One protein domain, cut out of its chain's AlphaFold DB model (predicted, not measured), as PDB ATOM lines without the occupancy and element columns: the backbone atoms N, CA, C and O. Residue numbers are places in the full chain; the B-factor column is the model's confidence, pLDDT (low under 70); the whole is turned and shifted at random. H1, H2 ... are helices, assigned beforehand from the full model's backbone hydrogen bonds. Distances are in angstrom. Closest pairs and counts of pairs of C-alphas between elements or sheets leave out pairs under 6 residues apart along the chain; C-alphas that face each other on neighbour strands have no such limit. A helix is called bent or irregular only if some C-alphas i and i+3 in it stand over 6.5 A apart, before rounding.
ATOM      1  N   GLU A   4     134.334  79.860 115.090       91.12
ATOM      2  CA  GLU A   4     133.063  79.151 115.218       91.12
ATOM      3  C   GLU A   4     133.266  77.713 115.707       91.12
ATOM      4  O   GLU A   4     132.615  77.281 116.657       91.12
ATOM      5  N   GLU A   5     134.219  76.986 115.120       91.12
ATOM      6  CA  GLU A   5     134.601  75.648 115.583       91.12
ATOM      7  C   GLU A   5     135.194  75.697 116.997       91.12
ATOM      8  O   GLU A   5     134.882  74.851 117.835       91.12
ATOM      9  N   ALA A   6     136.017  76.710 117.285       93.56
ATOM     10  CA  ALA A   6     136.614  76.907 118.601       93.56
ATOM     11  C   ALA A   6     135.565  77.195 119.684       93.56
ATOM     12  O   ALA A   6     135.720  76.734 120.815       93.56
ATOM     13  N   LEU A   7     134.490  77.912 119.344       92.88
ATOM     14  CA  LEU A   7     133.368  78.160 120.245       92.88
ATOM     15  C   LEU A   7     132.670  76.848 120.611       92.88
ATOM     16  O   LEU A   7     132.488  76.563 121.792       92.88
ATOM     17  N   ILE A   8     132.327  76.024 119.616       93.12
ATOM     18  CA  ILE A   8     131.696  74.717 119.858       93.12
ATOM     19  C   ILE A   8     132.624  73.802 120.665       93.12
ATOM     20  O   ILE A   8     132.167  73.137 121.590       93.12
ATOM     21  N   ALA A   9     133.930  73.808 120.379       94.19
ATOM     22  CA  ALA A   9     134.909  73.043 121.147       94.19
ATOM     23  C   ALA A   9     135.006  73.505 122.614       94.19
ATOM     24  O   ALA A   9     135.061  72.668 123.513       94.19
ATOM     25  N   ALA A  10     134.980  74.817 122.874       94.44
ATOM     26  CA  ALA A  10     134.981  75.364 124.233       94.44
ATOM     27  C   ALA A  10     133.704  74.987 125.002       94.44
ATOM     28  O   ALA A  10     133.776  74.587 126.164       94.44
ATOM     29  N   LEU A  11     132.544  75.036 124.336       93.94
ATOM     30  CA  LEU A  11     131.272  74.585 124.908       93.94
ATOM     31  C   LEU A  11     131.299  73.086 125.229       93.94
ATOM     32  O   LEU A  11     130.919  72.696 126.332       93.94
ATOM     33  N   ALA A  12     131.819  72.261 124.317       94.19
ATOM     34  CA  ALA A  12     131.982  70.822 124.524       94.19
ATOM     35  C   ALA A  12     132.920  70.496 125.699       94.19
ATOM     36  O   ALA A  12     132.691  69.531 126.427       94.19
ATOM     37  N   ALA A  13     133.955  71.313 125.909       94.75
ATOM     38  CA  ALA A  13     134.876  71.194 127.038       94.75
ATOM     39  C   ALA A  13     134.304  71.738 128.364       94.75
ATOM     40  O   ALA A  13     134.942  71.595 129.405       94.75
ATOM     41  N   GLY A  14     133.128  72.375 128.344       92.25
ATOM     42  CA  GLY A  14     132.551  73.052 129.506       92.25
ATOM     43  C   GLY A  14     133.292  74.331 129.915       92.25
ATOM     44  O   GLY A  14     133.031  74.872 130.992       92.25
ATOM     45  N   ASP A  15     134.199  74.839 129.075       95.00
ATOM     46  CA  ASP A  15     134.978  76.047 129.351       95.00
ATOM     47  C   ASP A  15     134.176  77.298 128.978       95.00
ATOM     48  O   ASP A  15     134.286  77.872 127.889       95.00
ATOM     49  N   ARG A  16     133.321  77.714 129.914       91.50
ATOM     50  CA  ARG A  16     132.420  78.855 129.728       91.50
ATOM     51  C   ARG A  16     133.168  80.173 129.536       91.50
ATOM     52  O   ARG A  16     132.755  80.974 128.700       91.50
ATOM     53  N   SER A  17     134.245  80.408 130.285       92.19
ATOM     54  CA  SER A  17     135.039  81.638 130.161       92.19
ATOM     55  C   SER A  17     135.610  81.755 128.754       92.19
ATOM     56  O   SER A  17     135.447  82.787 128.101       92.19
ATOM     57  N   ARG A  18     136.181  80.658 128.244       93.75
ATOM     58  CA  ARG A  18     136.718  80.624 126.888       93.75
ATOM     59  C   ARG A  18     135.635  80.767 125.821       93.75
ATOM     60  O   ARG A  18     135.845  81.466 124.832       93.75
ATOM     61  N   ALA A  19     134.470  80.155 126.021       93.69
ATOM     62  CA  ALA A  19     133.339  80.300 125.110       93.69
ATOM     63  C   ALA A  19     132.853  81.761 125.016       93.69
ATOM     64  O   ALA A  19     132.587  82.246 123.917       93.69
ATOM     65  N   ILE A  20     132.800  82.486 126.137       91.75
ATOM     66  CA  ILE A  20     132.420  83.910 126.175       91.75
ATOM     67  C   ILE A  20     133.447  84.788 125.445       91.75
ATOM     68  O   ILE A  20     133.059  85.665 124.670       91.75
ATOM     69  N   GLU A  21     134.745  84.548 125.648       92.19
ATOM     70  CA  GLU A  21     135.810  85.267 124.932       92.19
ATOM     71  C   GLU A  21     135.669  85.102 123.415       92.19
ATOM     72  O   GLU A  21     135.643  86.088 122.677       92.19
ATOM     73  N   ILE A  22     135.510  83.857 122.956       93.38
ATOM     74  CA  ILE A  22     135.379  83.545 121.531       93.38
ATOM     75  C   ILE A  22     134.087  84.143 120.964       93.38
ATOM     76  O   ILE A  22     134.107  84.731 119.886       93.38
ATOM     77  N   ALA A  23     132.969  84.055 121.690       89.88
ATOM     78  CA  ALA A  23     131.707  84.670 121.284       89.88
ATOM     79  C   ALA A  23     131.815  86.202 121.160       89.88
ATOM     80  O   ALA A  23     131.234  86.792 120.248       89.88
ATOM     81  N   THR A  24     132.595  86.849 122.031       87.56
ATOM     82  CA  THR A  24     132.856  88.297 121.971       87.56
ATOM     83  C   THR A  24     133.697  88.655 120.751       87.56
ATOM     84  O   THR A  24     133.399  89.616 120.041       87.56
ATOM     85  N   GLU A  25     134.718  87.854 120.453       89.00
ATOM     86  CA  GLU A  25     135.554  88.046 119.269       89.00
ATOM     87  C   GLU A  25     134.762  87.833 117.968       89.00
ATOM     88  O   GLU A  25     134.845  88.642 117.040       89.00
ATOM     89  N   LEU A  26     133.924  86.796 117.931       86.69
ATOM     90  CA  LEU A  26     132.994  86.530 116.835       86.69
ATOM     91  C   LEU A  26     131.998  87.676 116.636       86.69
ATOM     92  O   LEU A  26     131.664  88.011 115.501       86.69
ATOM     93  N   HIS A  27     131.549  88.326 117.713       82.88
ATOM     94  CA  HIS A  27     130.695  89.503 117.591       82.88
ATOM     95  C   HIS A  27     131.383  90.638 116.825       82.88
ATOM     96  O   HIS A  27     130.770  91.242 115.944       82.88
ATOM     97  N   ALA A  28     132.649  90.910 117.154       80.88
ATOM     98  CA  ALA A  28     133.424  91.988 116.549       80.88
ATOM     99  C   ALA A  28     133.810  91.694 115.091       80.88
ATOM    100  O   ALA A  28     133.879  92.611 114.274       80.88
ATOM    101  N   ARG A  29     134.065  90.420 114.762       81.19
ATOM    102  CA  ARG A  29     134.518  89.981 113.429       81.19
ATOM    103  C   ARG A  29     133.385  89.595 112.475       81.19
ATOM    104  O   ARG A  29     133.598  89.573 111.265       81.19
ATOM    105  N   GLY A  30     132.193  89.347 113.009       80.19
ATOM    106  CA  GLY A  30     131.066  88.780 112.279       80.19
ATOM    107  C   GLY A  30     131.047  87.258 112.402       80.19
ATOM    108  O   GLY A  30     132.068  86.598 112.247       80.19
ATOM    109  N   ILE A  31     129.863  86.719 112.688       83.12
ATOM    110  CA  ILE A  31     129.640  85.283 112.867       83.12
ATOM    111  C   ILE A  31     129.373  84.635 111.511       83.12
ATOM    112  O   ILE A  31     128.422  85.028 110.824       83.12
ATOM    113  N   ASP A  32     130.139  83.601 111.167       85.81
ATOM    114  CA  ASP A  32     129.794  82.713 110.063       85.81
ATOM    115  C   ASP A  32     128.776  81.659 110.520       85.81
ATOM    116  O   ASP A  32     129.077  80.674 111.196       85.81
ATOM    117  N   VAL A  33     127.517  81.874 110.140       82.06
ATOM    118  CA  VAL A  33     126.425  80.972 110.519       82.06
ATOM    119  C   VAL A  33     126.579  79.590 109.884       82.06
ATOM    120  O   VAL A  33     126.187  78.617 110.521       82.06
ATOM    121  N   GLN A  34     127.167  79.468 108.690       85.44
ATOM    122  CA  GLN A  34     127.357  78.158 108.060       85.44
ATOM    123  C   GLN A  34     128.415  77.348 108.805       85.44
ATOM    124  O   GLN A  34     128.213  76.159 109.047       85.44
ATOM    125  N   ALA A  35     129.505  77.994 109.229       87.12
ATOM    126  CA  ALA A  35     130.534  77.343 110.034       87.12
ATOM    127  C   ALA A  35     129.993  76.908 111.407       87.12
ATOM    128  O   ALA A  35     130.255  75.784 111.837       87.12
ATOM    129  N   ILE A  36     129.176  77.746 112.064       87.12
ATOM    130  CA  ILE A  36     128.478  77.353 113.299       87.12
ATOM    131  C   ILE A  36     127.543  76.169 113.050       87.12
ATOM    132  O   ILE A  36     127.585  75.209 113.809       87.12
ATOM    133  N   GLU A  37     126.691  76.219 112.022       87.06
ATOM    134  CA  GLU A  37     125.732  75.144 111.745       87.06
ATOM    135  C   GLU A  37     126.446  73.826 111.405       87.06
ATOM    136  O   GLU A  37     126.025  72.772 111.881       87.06
ATOM    137  N   ALA A  38     127.564  73.874 110.673       88.75
ATOM    138  CA  ALA A  38     128.385  72.700 110.383       88.75
ATOM    139  C   ALA A  38     129.043  72.117 111.644       88.75
ATOM    140  O   ALA A  38     128.980  70.909 111.871       88.75
ATOM    141  N   ALA A  39     129.631  72.962 112.497       87.25
ATOM    142  CA  ALA A  39     130.239  72.521 113.751       87.25
ATOM    143  C   ALA A  39     129.186  71.985 114.740       87.25
ATOM    144  O   ALA A  39     129.416  70.991 115.430       87.25
ATOM    145  N   LEU A  40     128.006  72.606 114.771       89.00
ATOM    146  CA  LEU A  40     126.886  72.198 115.609       89.00
ATOM    147  C   LEU A  40     126.239  70.896 115.122       89.00
ATOM    148  O   LEU A  40     125.796  70.104 115.946       89.00
ATOM    149  N   ALA A  41     126.225  70.621 113.815       89.81
ATOM    150  CA  ALA A  41     125.720  69.357 113.278       89.81
ATOM    151  C   ALA A  41     126.485  68.134 113.818       89.81
ATOM    152  O   ALA A  41     125.898  67.064 113.967       89.81
ATOM    153  N   ALA A  42     127.769  68.293 114.159       89.00
ATOM    154  CA  ALA A  42     128.551  67.243 114.811       89.00
ATOM    155  C   ALA A  42     128.186  67.050 116.297       89.00
ATOM    156  O   ALA A  42     128.441  65.981 116.851       89.00
ATOM    157  N   GLN A  43     127.606  68.065 116.950       89.25
ATOM    158  CA  GLN A  43     127.240  68.054 118.373       89.25
ATOM    159  C   GLN A  43     125.920  68.815 118.631       89.25
ATOM    160  O   GLN A  43     125.930  69.877 119.266       89.25
ATOM    161  N   PRO A  44     124.766  68.291 118.172       90.94
ATOM    162  CA  PRO A  44     123.490  69.015 118.209       90.94
ATOM    163  C   PRO A  44     123.027  69.385 119.624       90.94
ATOM    164  O   PRO A  44     122.342  70.384 119.822       90.94
ATOM    165  N   GLN A  45     123.433  68.607 120.629       92.00
ATOM    166  CA  GLN A  45     123.104  68.835 122.036       92.00
ATOM    167  C   GLN A  45     123.636  70.165 122.591       92.00
ATOM    168  O   GLN A  45     123.133  70.647 123.602       92.00
ATOM    169  N   LEU A  46     124.636  70.768 121.942       92.81
ATOM    170  CA  LEU A  46     125.218  72.043 122.369       92.81
ATOM    171  C   LEU A  46     124.416  73.256 121.888       92.81
ATOM    172  O   LEU A  46     124.764  74.384 122.224       92.81
ATOM    173  N   GLU A  47     123.345  73.055 121.116       90.31
ATOM    174  CA  GLU A  47     122.592  74.141 120.485       90.31
ATOM    175  C   GLU A  47     122.034  75.134 121.508       90.31
ATOM    176  O   GLU A  47     122.217  76.343 121.368       90.31
ATOM    177  N   GLU A  48     121.371  74.639 122.552       90.12
ATOM    178  CA  GLU A  48     120.774  75.493 123.579       90.12
ATOM    179  C   GLU A  48     121.848  76.283 124.339       90.12
ATOM    180  O   GLU A  48     121.722  77.495 124.528       90.12
ATOM    181  N   GLN A  49     122.951  75.618 124.684       90.88
ATOM    182  CA  GLN A  49     124.077  76.227 125.388       90.88
ATOM    183  C   GLN A  49     124.794  77.283 124.535       90.88
ATOM    184  O   GLN A  49     125.172  78.344 125.039       90.88
ATOM    185  N   LEU A  50     124.944  77.027 123.235       90.44
ATOM    186  CA  LEU A  50     125.477  77.977 122.267       90.44
ATOM    187  C   LEU A  50     124.614  79.239 122.214       90.44
ATOM    188  O   LEU A  50     125.142  80.345 122.331       90.44
ATOM    189  N   TRP A  51     123.295  79.093 122.060       86.62
ATOM    190  CA  TRP A  51     122.399  80.249 121.985       86.62
ATOM    191  C   TRP A  51     122.344  81.028 123.295       86.62
ATOM    192  O   TRP A  51     122.308  82.256 123.245       86.62
ATOM    193  N   ALA A  52     122.385  80.351 124.443       89.19
ATOM    194  CA  ALA A  52     122.495  81.010 125.739       89.19
ATOM    195  C   ALA A  52     123.782  81.847 125.825       89.19
ATOM    196  O   ALA A  52     123.716  83.040 126.111       89.19
ATOM    197  N   THR A  53     124.929  81.262 125.463       90.12
ATOM    198  CA  THR A  53     126.237  81.942 125.488       90.12
ATOM    199  C   THR A  53     126.272  83.144 124.543       90.12
ATOM    200  O   THR A  53     126.708  84.229 124.921       90.12
ATOM    201  N   LEU A  54     125.761  82.987 123.319       86.31
ATOM    202  CA  LEU A  54     125.667  84.092 122.366       86.31
ATOM    203  C   LEU A  54     124.743  85.203 122.874       86.31
ATOM    204  O   LEU A  54     125.068  86.368 122.676       86.31
ATOM    205  N   ASN A  55     123.634  84.861 123.540       86.12
ATOM    206  CA  ASN A  55     122.684  85.834 124.084       86.12
ATOM    207  C   ASN A  55     123.239  86.612 125.291       86.12
ATOM    208  O   ASN A  55     122.858  87.762 125.504       86.12
ATOM    209  N   GLU A  56     124.137  86.004 126.071       84.81
ATOM    210  CA  GLU A  56     124.849  86.675 127.167       84.81
ATOM    211  C   GLU A  56     125.814  87.750 126.654       84.81
ATOM    212  O   GLU A  56     125.907  88.829 127.237       84.81
ATOM    213  N   VAL A  57     126.520  87.468 125.557       82.19
ATOM    214  CA  VAL A  57     127.509  88.387 124.973       82.19
ATOM    215  C   VAL A  57     126.855  89.423 124.059       82.19
ATOM    216  O   VAL A  57     127.257  90.585 124.018       82.19
ATOM    217  N   ILE A  58     125.832  89.004 123.320       70.94
ATOM    218  CA  ILE A  58     125.099  89.825 122.371       70.94
ATOM    219  C   ILE A  58     123.617  89.568 122.638       70.94
ATOM    220  O   ILE A  58     123.129  88.504 122.265       70.94
ATOM    221  N   PRO A  59     122.851  90.516 123.201       68.38
ATOM    222  CA  PRO A  59     121.410  90.353 123.370       68.38
ATOM    223  C   PRO A  59     120.718  90.487 122.003       68.38
ATOM    224  O   PRO A  59     120.029  91.462 121.699       68.38
ATOM    225  N   ILE A  60     120.963  89.522 121.118       64.69
ATOM    226  CA  ILE A  60     120.453  89.444 119.762       64.69
ATOM    227  C   ILE A  60     119.636  88.169 119.625       64.69
ATOM    228  O   ILE A  60     120.086  87.057 119.888       64.69
ATOM    229  N   SER A  61     118.396  88.325 119.166       62.19
ATOM    230  CA  SER A  61     117.562  87.161 118.882       62.19
ATOM    231  C   SER A  61     118.192  86.301 117.778       62.19
ATOM    232  O   SER A  61     118.673  86.818 116.766       62.19
ATOM    233  N   ARG A  62     118.096  84.974 117.909       67.38
ATOM    234  CA  ARG A  62     118.523  83.990 116.895       67.38
ATOM    235  C   ARG A  62     118.041  84.329 115.473       67.38
ATOM    236  O   ARG A  62     118.790  84.211 114.505       67.38
ATOM    237  N   ARG A  63     116.802  84.826 115.333       67.44
ATOM    238  CA  ARG A  63     116.241  85.313 114.052       67.44
ATOM    239  C   ARG A  63     116.943  86.564 113.525       67.44
ATOM    240  O   ARG A  63     117.081  86.712 112.315       67.44
ATOM    241  N   ALA A  64     117.340  87.489 114.395       68.25
ATOM    242  CA  ALA A  64     118.098  88.666 113.986       68.25
ATOM    243  C   ALA A  64     119.515  88.294 113.528       68.25
ATOM    244  O   ALA A  64     119.963  88.849 112.527       68.25
ATOM    245  N   LEU A  65     120.158  87.308 114.165       68.69
ATOM    246  CA  LEU A  65     121.447  86.788 113.706       68.69
ATOM    247  C   LEU A  65     121.337  86.139 112.319       68.69
ATOM    248  O   LEU A  65     122.063  86.532 111.413       68.69
ATOM    249  N   LYS A  66     120.363  85.237 112.106       66.94
ATOM    250  CA  LYS A  66     120.135  84.623 110.782       66.94
ATOM    251  C   LYS A  66     119.864  85.659 109.687       66.94
ATOM    252  O   LYS A  66     120.417  85.557 108.600       66.94
ATOM    253  N   ARG A  67     119.065  86.694 109.971       70.75
ATOM    254  CA  ARG A  67     118.819  87.791 109.013       70.75
ATOM    255  C   ARG A  67     120.069  88.618 108.717       70.75
ATOM    256  O   ARG A  67     120.246  89.030 107.578       70.75
ATOM    257  N   ARG A  68     120.920  88.871 109.718       64.62
ATOM    258  CA  ARG A  68     122.209  89.549 109.513       64.62
ATOM    259  C   ARG A  68     123.177  88.697 108.708       64.62
ATOM    260  O   ARG A  68     123.867  89.259 107.882       64.62
ATOM    261  N   ALA A  69     123.197  87.383 108.903       65.19
ATOM    262  CA  ALA A  69     124.031  86.490 108.106       65.19
ATOM    263  C   ALA A  69     123.605  86.467 106.633       65.19
ATOM    264  O   ALA A  69     124.460  86.539 105.762       65.19
ATOM    265  N   ILE A  70     122.293  86.460 106.361       63.00
ATOM    266  CA  ILE A  70     121.761  86.604 104.997       63.00
ATOM    267  C   ILE A  70     122.208  87.942 104.399       63.00
ATOM    268  O   ILE A  70     122.831  87.950 103.347       63.00
ATOM    269  N   ARG A  71     122.006  89.057 105.115       59.50
ATOM    270  CA  ARG A  71     122.443  90.377 104.633       59.50
ATOM    271  C   ARG A  71     123.952  90.517 104.498       59.50
ATOM    272  O   ARG A  71     124.385  91.157 103.567       59.50
ATOM    273  N   ALA A  72     124.753  89.937 105.386       60.31
ATOM    274  CA  ALA A  72     126.211  89.982 105.306       60.31
ATOM    275  C   ALA A  72     126.744  89.107 104.165       60.31
ATOM    276  O   ALA A  72     127.765  89.440 103.567       60.31
ATOM    277  N   ALA A  73     126.055  88.008 103.843       58.59
ATOM    278  CA  ALA A  73     126.316  87.237 102.633       58.59
ATOM    279  C   ALA A  73     125.946  88.045 101.376       58.59
ATOM    280  O   ALA A  73     126.721  88.057 100.428       58.59
ATOM    281  N   GLU A  74     124.832  88.783 101.404       53.69
ATOM    282  CA  GLU A  74     124.423  89.695 100.324       53.69
ATOM    283  C   GLU A  74     125.350  90.930 100.209       53.69
ATOM    284  O   GLU A  74     125.720  91.315  99.110       53.69
ATOM    285  N   GLU A  75     125.799  91.535 101.314       46.69
ATOM    286  CA  GLU A  75     126.732  92.679 101.350       46.69
ATOM    287  C   GLU A  75     128.166  92.274 100.984       46.69
ATOM    288  O   GLU A  75     128.899  93.095 100.436       46.69
ATOM    289  N   ARG A  76     128.566  91.010 101.197       46.66
ATOM    290  CA  ARG A  76     129.821  90.475 100.635       46.66
ATOM    291  C   ARG A  76     129.814  90.441  99.101       46.66
ATOM    292  O   ARG A  76     130.896  90.488  98.527       46.66
ATOM    293  N   ASP A  77     128.647  90.436  98.457       45.06
ATOM    294  CA  ASP A  77     128.497  90.586  96.998       45.06
ATOM    295  C   ASP A  77     128.591  92.065  96.547       45.06
ATOM    296  O   ASP A  77     129.000  92.370  95.428       45.06
ATOM    297  N   TRP A  78     128.309  93.018  97.445       37.88
ATOM    298  CA  TRP A  78     128.456  94.465  97.197       37.88
ATOM    299  C   TRP A  78     129.810  95.044  97.631       37.88
ATOM    300  O   TRP A  78     130.090  96.213  97.366       37.88
ATOM    301  N   GLY A  79     130.699  94.233  98.212       39.16
ATOM    302  CA  GLY A  79     132.092  94.612  98.476       39.16
ATOM    303  C   GLY A  79     132.920  94.907  97.214       39.16
ATOM    304  O   GLY A  79     134.063  95.335  97.336       39.16
TER     305      GLY A  79
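What this domain is: This is residues 4 to 79 of the 87 residues of an uncharacterized protein of Chloroflexus sp (UniProt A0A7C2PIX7). A small helical body has a long helical arm: H1 and H2 form a hairpin, H4 crosses both of them over one side, and H3 packs on H1. H5 leads away from this body, and residues 74 to 79 stick out free. The printed part has 76 residues with five named helices, H1 to H5 in chain order, and no named strand, an all-helix domain. It is compact, with a radius of gyration of the C-alphas of 12.2 A, yet elongated in outline, spanning 39 by 23 by 19 A.

Where its parts are: H5, the longest helix, covers residues 62 to 78 and measures 24.4 A, from C-alpha 62 at (118.523, 83.990, 116.895) to C-alpha 78 at (128.456, 94.465, 97.197). H4 is residues 44 to 57, 20.9 A; it is irregular, with C-alphas 45 and 48 7.2 A apart. H3 is residues 33 to 41, H2 residues 16 to 29, 19.8 A, and H1 residues 4 to 12, beginning at C-alpha 4 (133.063, 79.151, 115.218).

How they stand to each other: H5 touches no helix but is near H3; their closest C-alphas, Val 33 and Ala 69, are 6.5 A apart. H5 is apart from H1 and H2. H3 touches H1, closest at the C-alphas of Glu 4 and Ile 36, 5.3 A, the same way at a shallow tilt of 34 degrees, only just short of steep. H1 and H2 form a hairpin, opposite ways at a shallow tilt of 15 degrees; the closest C-alphas, Ala 10 and Ala 19, are 5.3 A apart. H4 touches H1 with residues 46 to 50 alone, about perpendicular at 74 degrees, closest at the C-alphas of Leu 11 and Leu 46, 7.0 A. With residues 53 to 57 alone H4 touches residues 19 to 24 of H2, at a steep tilt of 69 degrees, only just short of about perpendicular; the closest C-alphas, Thr 24 and Val 57, are 6.1 A apart. The helix packing is part aligned, part crossed. H1, H2 and H3 have every O i to N i+4 pair within hydrogen-bond range; H4 has 8 of 10 and H5 11 of 13.

The domain as a whole: The two C-alphas farthest apart, Gly 14 and Trp 78, are 39.0 A apart. The printed part has no cut, and its four links between helices are tight. Confidence is under 70 at residues 59 to 66 and 68 to 79; the mean pLDDT of H5 is 59, that of the printed part 80.7.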